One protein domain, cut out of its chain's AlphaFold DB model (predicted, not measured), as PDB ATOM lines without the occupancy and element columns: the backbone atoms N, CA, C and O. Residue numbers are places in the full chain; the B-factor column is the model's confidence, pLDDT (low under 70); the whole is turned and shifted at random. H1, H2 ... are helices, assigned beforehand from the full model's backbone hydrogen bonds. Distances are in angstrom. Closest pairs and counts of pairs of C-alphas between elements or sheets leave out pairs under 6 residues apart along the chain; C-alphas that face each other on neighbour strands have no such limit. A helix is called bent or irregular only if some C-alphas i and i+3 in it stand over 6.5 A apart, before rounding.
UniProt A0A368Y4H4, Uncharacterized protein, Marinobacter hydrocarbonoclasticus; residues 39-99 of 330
ATOM      1  N   LYS A  39     -27.425  44.059  27.361       93.25
ATOM      2  CA  LYS A  39     -26.138  44.157  28.058       93.25
ATOM      3  C   LYS A  39     -24.938  44.059  27.128       93.25
ATOM      4  O   LYS A  39     -23.834  44.360  27.578       93.25
ATOM      5  N   MET A  40     -25.133  43.659  25.877       95.12
ATOM      6  CA  MET A  40     -24.052  43.440  24.926       95.12
ATOM      7  C   MET A  40     -23.219  44.707  24.733       95.12
ATOM      8  O   MET A  40     -23.756  45.750  24.354       95.12
ATOM      9  N   LEU A  41     -21.916  44.609  25.013       94.12
ATOM     10  CA  LEU A  41     -20.956  45.683  24.792       94.12
ATOM     11  C   LEU A  41     -20.524  45.670  23.324       94.12
ATOM     12  O   LEU A  41     -20.050  44.650  22.822       94.12
ATOM     13  N   LEU A  42     -20.709  46.796  22.643       92.88
ATOM     14  CA  LEU A  42     -20.378  46.963  21.233       92.88
ATOM     15  C   LEU A  42     -18.937  47.468  21.058       92.88
ATOM     16  O   LEU A  42     -18.357  48.002  22.009       92.88
ATOM     17  N   PRO A  43     -18.352  47.367  19.847       88.75
ATOM     18  CA  PRO A  43     -17.008  47.881  19.567       88.75
ATOM     19  C   PRO A  43     -16.811  49.371  19.885       88.75
ATOM     20  O   PRO A  43     -15.692  49.787  20.167       88.75
ATOM     21  N   SER A  44     -17.887  50.165  19.900       89.94
ATOM     22  CA  SER A  44     -17.862  51.580  20.296       89.94
ATOM     23  C   SER A  44     -17.624  51.797  21.797       89.94
ATOM     24  O   SER A  44     -17.470  52.932  22.236       89.94
ATOM     25  N   GLY A  45     -17.621  50.732  22.607       91.12
ATOM     26  CA  GLY A  45     -17.565  50.802  24.069       91.12
ATOM     27  C   GLY A  45     -18.916  51.097  24.725       91.12
ATOM     28  O   GLY A  45     -19.001  51.119  25.951       91.12
ATOM     29  N   ARG A  46     -19.973  51.283  23.926       94.06
ATOM     30  CA  ARG A  46     -21.354  51.463  24.385       94.06
ATOM     31  C   ARG A  46     -22.092  50.131  24.397       94.06
ATOM     32  O   ARG A  46     -21.812  49.234  23.601       94.06
ATOM     33  N   ARG A  47     -23.072  49.999  25.278       95.81
ATOM     34  CA  ARG A  47     -24.003  48.872  25.330       95.81
ATOM     35  C   ARG A  47     -25.195  49.120  24.422       95.81
ATOM     36  O   ARG A  47     -25.605  50.252  24.181       95.81
ATOM     37  N   VAL A  48     -25.815  48.040  23.967       96.12
ATOM     38  CA  VAL A  48     -27.034  48.106  23.147       96.12
ATOM     39  C   VAL A  48     -28.157  48.891  23.823       96.12
ATOM     40  O   VAL A  48     -28.846  49.659  23.146       96.12
ATOM     41  N   PHE A  49     -28.354  48.726  25.137       95.31
ATOM     42  CA  PHE A  49     -29.413  49.457  25.830       95.31
ATOM     43  C   PHE A  49     -29.225  50.979  25.727       95.31
ATOM     44  O   PHE A  49     -30.218  51.690  25.631       95.31
ATOM     45  N   GLU A  50     -27.984  51.473  25.668       96.94
ATOM     46  CA  GLU A  50     -27.690  52.909  25.587       96.94
ATOM     47  C   GLU A  50     -28.162  53.495  24.251       96.94
ATOM     48  O   GLU A  50     -28.719  54.587  24.220       96.94
ATOM     49  N   TYR A  51     -28.045  52.755  23.142       96.81
ATOM     50  CA  TYR A  51     -28.634  53.168  21.858       96.81
ATOM     51  C   TYR A  51     -30.166  53.159  21.899       96.81
ATOM     52  O   TYR A  51     -30.824  53.985  21.260       96.81
ATOM     53  N   LYS A  52     -30.761  52.210  22.634       95.81
ATOM     54  CA  LYS A  52     -32.217  52.140  22.806       95.81
ATOM     55  C   LYS A  52     -32.735  53.290  23.670       95.81
ATOM     56  O   LYS A  52     -33.794  53.810  23.344       95.81
ATOM     57  N   GLU A  53     -32.014  53.675  24.717       96.69
ATOM     58  CA  GLU A  53     -32.328  54.813  25.588       96.69
ATOM     59  C   GLU A  53     -32.152  56.153  24.859       96.69
ATOM     60  O   GLU A  53     -33.016  57.028  24.937       96.69
ATOM     61  N   GLU A  54     -31.096  56.277  24.050       96.50
ATOM     62  CA  GLU A  54     -30.888  57.430  23.170       96.50
ATOM     63  C   GLU A  54     -32.071  57.613  22.207       96.50
ATOM     64  O   GLU A  54     -32.550  58.727  22.012       96.50
ATOM     65  N   PHE A  55     -32.611  56.519  21.658       97.06
ATOM     66  CA  PHE A  55     -33.818  56.580  20.834       97.06
ATOM     67  C   PHE A  55     -35.044  57.104  21.600       97.06
ATOM     68  O   PHE A  55     -35.812  57.886  21.039       97.06
ATOM     69  N   GLU A  56     -35.250  56.691  22.854       96.69
ATOM     70  CA  GLU A  56     -36.376  57.201  23.652       96.69
ATOM     71  C   GLU A  56     -36.231  58.716  23.896       96.69
ATOM     72  O   GLU A  56     -37.212  59.452  23.777       96.69
ATOM     73  N   THR A  57     -35.002  59.195  24.118       96.69
ATOM     74  CA  THR A  57     -34.687  60.632  24.240       96.69
ATOM     75  C   THR A  57     -34.962  61.378  22.931       96.69
ATOM     76  O   THR A  57     -35.734  62.334  22.912       96.69
ATOM     77  N   TYR A  58     -34.444  60.876  21.806       97.12
ATOM     78  CA  TYR A  58     -34.702  61.424  20.468       97.12
ATOM     79  C   TYR A  58     -36.203  61.531  20.154       97.12
ATOM     80  O   TYR A  58     -36.663  62.504  19.553       97.12
ATOM     81  N   ARG A  59     -36.998  60.533  20.558       96.62
ATOM     82  CA  ARG A  59     -38.456  60.556  20.377       96.62
ATOM     83  C   ARG A  59     -39.135  61.600  21.252       96.62
ATOM     84  O   ARG A  59     -40.057  62.253  20.763       96.62
ATOM     85  N   ALA A  60     -38.702  61.755  22.499       96.00
ATOM     86  CA  ALA A  60     -39.230  62.775  23.400       96.00
ATOM     87  C   ALA A  60     -38.981  64.199  22.869       96.00
ATOM     88  O   ALA A  60     -39.827  65.073  23.032       96.00
ATOM     89  N   GLU A  61     -37.878  64.406  22.147       96.88
ATOM     90  CA  GLU A  61     -37.500  65.682  21.522       96.88
ATOM     91  C   GLU A  61     -38.191  65.952  20.167       96.88
ATOM     92  O   GLU A  61     -37.874  66.917  19.476       96.88
ATOM     93  N   GLY A  62     -39.163  65.124  19.765       96.88
ATOM     94  CA  GLY A  62     -39.927  65.311  18.525       96.88
ATOM     95  C   GLY A  62     -39.341  64.604  17.300       96.88
ATOM     96  O   GLY A  62     -39.772  64.853  16.169       96.88
ATOM     97  N   GLY A  63     -38.389  63.691  17.501       96.00
ATOM     98  CA  GLY A  63     -37.807  62.868  16.453       96.00
ATOM     99  C   GLY A  63     -38.840  62.020  15.700       96.00
ATOM    100  O   GLY A  63     -39.699  61.374  16.297       96.00
ATOM    101  N   GLN A  64     -38.756  61.984  14.368       96.38
ATOM    102  CA  GLN A  64     -39.769  61.360  13.502       96.38
ATOM    103  C   GLN A  64     -39.436  59.923  13.076       96.38
ATOM    104  O   GLN A  64     -40.328  59.184  12.654       96.38
ATOM    105  N   LEU A  65     -38.176  59.495  13.202       96.31
ATOM    106  CA  LEU A  65     -37.778  58.141  12.816       96.31
ATOM    107  C   LEU A  65     -38.419  57.080  13.720       96.31
ATOM    108  O   LEU A  65     -38.539  57.240  14.936       96.31
ATOM    109  N   ARG A  66     -38.784  55.943  13.118       96.69
ATOM    110  CA  ARG A  66     -39.134  54.725  13.864       96.69
ATOM    111  C   ARG A  66     -37.870  54.116  14.474       96.69
ATOM    112  O   ARG A  66     -36.807  54.188  13.859       96.69
ATOM    113  N   LYS A  67     -38.008  53.411  15.603       95.88
ATOM    114  CA  LYS A  67     -36.895  52.791  16.354       95.88
ATOM    115  C   LYS A  67     -35.903  52.040  15.472       95.88
ATOM    116  O   LYS A  67     -34.708  52.285  15.536       95.88
ATOM    117  N   LYS A  68     -36.399  51.170  14.589       96.56
ATOM    118  CA  LYS A  68     -35.547  50.385  13.688       96.56
ATOM    119  C   LYS A  68     -34.751  51.250  12.702       96.56
ATOM    120  O   LYS A  68     -33.574  50.992  12.489       96.56
ATOM    121  N   ALA A  69     -35.376  52.276  12.123       97.50
ATOM    122  CA  ALA A  69     -34.709  53.188  11.194       97.50
ATOM    123  C   ALA A  69     -33.656  54.047  11.912       97.50
ATOM    124  O   ALA A  69     -32.553  54.216  11.400       97.50
ATOM    125  N   TYR A  70     -33.975  54.519  13.120       97.81
ATOM    126  CA  TYR A  70     -33.036  55.235  13.981       97.81
ATOM    127  C   TYR A  70     -31.802  54.387  14.302       97.81
ATOM    128  O   TYR A  70     -30.679  54.789  14.021       97.81
ATOM    129  N   LEU A  71     -32.020  53.172  14.818       97.44
ATOM    130  CA  LEU A  71     -30.940  52.254  15.178       97.44
ATOM    131  C   LEU A  71     -30.088  51.858  13.968       97.44
ATOM    132  O   LEU A  71     -28.873  51.786  14.088       97.44
ATOM    133  N   ASN A  72     -30.696  51.646  12.794       97.81
ATOM    134  CA  ASN A  72     -29.941  51.403  11.563       97.81
ATOM    135  C   ASN A  72     -29.084  52.613  11.166       97.81
ATOM    136  O   ASN A  72     -27.956  52.417  10.736       97.81
ATOM    137  N   THR A  73     -29.597  53.838  11.319       97.25
ATOM    138  CA  THR A  73     -28.836  55.064  11.019       97.25
ATOM    139  C   THR A  73     -27.616  55.160  11.932       97.25
ATOM    140  O   THR A  73     -26.499  55.271  11.444       97.25
ATOM    141  N   ARG A  74     -27.813  54.989  13.247       96.31
ATOM    142  CA  ARG A  74     -26.714  54.977  14.224       96.31
ATOM    143  C   ARG A  74     -25.707  53.857  13.984       96.31
ATOM    144  O   ARG A  74     -24.509  54.096  14.038       96.31
ATOM    145  N   ALA A  75     -26.172  52.646  13.680       96.31
ATOM    146  CA  ALA A  75     -25.266  51.541  13.378       96.31
ATOM    147  C   ALA A  75     -24.447  51.789  12.106       96.31
ATOM    148  O   ALA A  75     -23.264  51.456  12.064       96.31
ATOM    149  N   GLN A  76     -25.055  52.398  11.086       97.06
ATOM    150  CA  GLN A  76     -24.361  52.751   9.856       97.06
ATOM    151  C   GLN A  76     -23.281  53.811  10.103       97.06
ATOM    152  O   GLN A  76     -22.201  53.706   9.529       97.06
ATOM    153  N   GLU A  77     -23.560  54.803  10.955       95.69
ATOM    154  CA  GLU A  77     -22.611  55.849  11.360       95.69
ATOM    155  C   GLU A  77     -21.432  55.278  12.166       95.69
ATOM    156  O   GLU A  77     -20.280  55.566  11.849       95.69
ATOM    157  N   ASP A  78     -21.713  54.440  13.168       95.94
ATOM    158  CA  ASP A  78     -20.701  53.971  14.124       95.94
ATOM    159  C   ASP A  78     -19.927  52.730  13.648       95.94
ATOM    160  O   ASP A  78     -18.767  52.539  14.016       95.94
ATOM    161  N   PHE A  79     -20.564  51.862  12.856       95.69
ATOM    162  CA  PHE A  79     -20.037  50.537  12.502       95.69
ATOM    163  C   PHE A  79     -20.035  50.253  10.997       95.69
ATOM    164  O   PHE A  79     -19.508  49.227  10.573       95.69
ATOM    165  N   GLY A  80     -20.620  51.129  10.176       96.56
ATOM    166  CA  GLY A  80     -20.661  50.948   8.725       96.56
ATOM    167  C   GLY A  80     -21.630  49.868   8.233       96.56
ATOM    168  O   GLY A  80     -21.550  49.497   7.062       96.56
ATOM    169  N   MET A  81     -22.550  49.379   9.073       96.56
ATOM    170  CA  MET A  81     -23.487  48.304   8.721       96.56
ATOM    171  C   MET A  81     -24.860  48.448   9.411       96.56
ATOM    172  O   MET A  81     -24.978  49.156  10.415       96.56
ATOM    173  N   PRO A  82     -25.917  47.771   8.919       97.50
ATOM    174  CA  PRO A  82     -27.236  47.769   9.548       97.50
ATOM    175  C   PRO A  82     -27.239  47.207  10.975       97.50
ATOM    176  O   PRO A  82     -26.496  46.288  11.313       97.50
ATOM    177  N   TRP A  83     -28.172  47.690  11.804       96.81
ATOM    178  CA  TRP A  83     -28.231  47.345  13.228       96.81
ATOM    179  C   TRP A  83     -28.331  45.837  13.499       96.81
ATOM    180  O   TRP A  83     -27.627  45.330  14.361       96.81
ATOM    181  N   ASP A  84     -29.190  45.104  12.781       96.31
ATOM    182  CA  ASP A  84     -29.373  43.669  13.071       96.31
ATOM    183  C   ASP A  84     -28.154  42.841  12.649       96.31
ATOM    184  O   ASP A  84     -27.837  41.860  13.316       96.31
ATOM    185  N   GLU A  85     -27.471  43.254  11.579       96.56
ATOM    186  CA  GLU A  85     -26.237  42.626  11.103       96.56
ATOM    187  C   GLU A  85     -25.119  42.829  12.126       96.56
ATOM    188  O   GLU A  85     -24.548  41.851  12.601       96.56
ATOM    189  N   MET A  86     -24.938  44.062  12.612       95.88
ATOM    190  CA  MET A  86     -23.999  44.370  13.697       95.88
ATOM    191  C   MET A  86     -24.273  43.539  14.958       95.88
ATOM    192  O   MET A  86     -23.347  42.976  15.553       95.88
ATOM    193  N   ILE A  87     -25.541  43.418  15.368       96.31
ATOM    194  CA  ILE A  87     -25.910  42.606  16.533       96.31
ATOM    195  C   ILE A  87     -25.580  41.127  16.297       96.31
ATOM    196  O   ILE A  87     -25.052  40.467  17.196       96.31
ATOM    197  N   ALA A  88     -25.895  40.599  15.113       94.75
ATOM    198  CA  ALA A  88     -25.645  39.206  14.764       94.75
ATOM    199  C   ALA A  88     -24.143  38.886  14.723       94.75
ATOM    200  O   ALA A  88     -23.719  37.911  15.347       94.75
ATOM    201  N   GLU A  89     -23.335  39.726  14.073       94.88
ATOM    202  CA  GLU A  89     -21.879  39.563  14.007       94.88
ATOM    203  C   GLU A  89     -21.229  39.642  15.389       94.88
ATOM    204  O   GLU A  89     -20.389  38.808  15.740       94.88
ATOM    205  N   THR A  90     -21.666  40.592  16.221       94.62
ATOM    206  CA  THR A  90     -21.147  40.737  17.587       94.62
ATOM    207  C   THR A  90     -21.438  39.486  18.417       94.62
ATOM    208  O   THR A  90     -20.538  38.957  19.073       94.62
ATOM    209  N   LYS A  91     -22.664  38.946  18.345       93.88
ATOM    210  CA  LYS A  91     -23.015  37.686  19.021       93.88
ATOM    211  C   LYS A  91     -22.191  36.511  18.507       93.88
ATOM    212  O   LYS A  91     -21.679  35.742  19.318       93.88
ATOM    213  N   ALA A  92     -22.026  36.383  17.191       92.44
ATOM    214  CA  ALA A  92     -21.223  35.318  16.595       92.44
ATOM    215  C   ALA A  92     -19.762  35.371  17.076       92.44
ATOM    216  O   ALA A  92     -19.189  34.346  17.445       92.44
ATOM    217  N   SER A  93     -19.185  36.574  17.160       92.44
ATOM    218  CA  SER A  93     -17.837  36.793  17.695       92.44
ATOM    219  C   SER A  93     -17.729  36.402  19.174       92.44
ATOM    220  O   SER A  93     -16.801  35.693  19.568       92.44
ATOM    221  N   MET A  94     -18.713  36.778  19.999       93.25
ATOM    222  CA  MET A  94     -18.769  36.394  21.416       93.25
ATOM    223  C   MET A  94     -18.867  34.875  21.607       93.25
ATOM    224  O   MET A  94     -18.135  34.311  22.422       93.25
ATOM    225  N   VAL A  95     -19.724  34.204  20.833       90.56
ATOM    226  CA  VAL A  95     -19.872  32.739  20.858       90.56
ATOM    227  C   VAL A  95     -18.574  32.049  20.436       90.56
ATOM    228  O   VAL A  95     -18.115  31.128  21.113       90.56
ATOM    229  N   SER A  96     -17.937  32.535  19.367       90.44
ATOM    230  CA  SER A  96     -16.639  32.032  18.901       90.44
ATOM    231  C   SER A  96     -15.544  32.198  19.962       90.44
ATOM    232  O   SER A  96     -14.740  31.292  20.180       90.44
ATOM    233  N   MET A  97     -15.542  33.327  20.678       90.62
ATOM    234  CA  MET A  97     -14.583  33.601  21.749       90.62
ATOM    235  C   MET A  97     -14.771  32.689  22.965       90.62
ATOM    236  O   MET A  97     -13.781  32.370  23.631       90.62
ATOM    237  N   PHE A  98     -16.013  32.307  23.277       89.12
ATOM    238  CA  PHE A  98     -16.327  31.511  24.455       89.12
ATOM    239  C   PHE A  98     -15.694  30.112  24.355       89.12
ATOM    240  O   PHE A  98     -14.773  29.788  25.096       89.12
ATOM    241  N   GLY A  99     -16.115  29.275  23.408       80.56
ATOM    242  CA  GLY A  99     -15.616  27.897  23.330       80.56
ATOM    243  C   GLY A  99     -15.904  27.100  24.614       80.56
ATOM    244  O   GLY A  99     -15.072  26.992  25.512       80.56
TER     245      GLY A  99
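AT A GLANCE: This is residues 39 to 99 of the 330 residues of an uncharacterized protein of Marinobacter hydrocarbonoclasticus (UniProt A0A368Y4H4). The model shows a rod of three helices in which H2 stands between the other two: H1 and H2 fill one half of the rod, meeting at a steep tilt, and H3 begins beside H2 and runs away from it to make the other half. H1 and H3 stay apart, and the long axis runs from the link after H1, at Gly 62, to the last printed residue after H3, Gly 99. The printed part has 61 residues, with three named helices in the order H1, H2, H3 and no named strand; its class is all helix. It is only just compact, close to loose, with a radius of gyration of the C-alphas of 12.5 A, and the C-alphas span 45 by 19 by 15 A.

IN THESE COORDINATES: The printed part begins at Lys 39, and residues 39 to 47 come before the first named helix. H1 is residues 48 to 60, 19.1 A from first to last C-alpha, and begins at C-alpha 48 at (-27.034, 48.106, 23.147). H2 is residues 67 to 79, 17.4 A long, with C-alpha 67 at (-36.895, 52.791, 16.354). H3, the longest helix by residues, is residues 83 to 98, 22.8 A long, and ends at C-alpha 98 at (-16.327, 31.511, 24.455). No helix is bent or irregular.

HOW THE PARTS SIT: H1 and H2 touch, and their closest C-alphas, those of Phe 55 and Lys 67, are 6.6 A apart. H1 touches H2 with residues 51 to 55 alone, and H2 touches H1 with residues 67 to 71 alone. Their lines stand at a steep tilt of 55 degrees, and they run opposite ways. H2 and H3 touch, with the C-alphas of Asn 72 and Trp 83 the closest, 4.7 A apart. H3 touches H2 with residues 83 to 86 alone. These two helices stand at a steep tilt of 60 degrees and run the same way, with their centres 16.5 A apart. H1 and H3 are apart. In H1, H2 and H3 every O i to N i+4 pair is within hydrogen-bond range.

THE WHOLE: The two C-alphas farthest apart are those of Gly 62 and Gly 99, at 44.9 A, while the first and last printed C-alphas, of Lys 39 and Gly 99, are 19.9 A apart. The link from H1 to H2 is short, with 6 residues, and the link from H2 to H3 is tight, with 3 residues. The printed part has no cut. The mean pLDDT of the printed part is 95.0, and no printed residue is under 70.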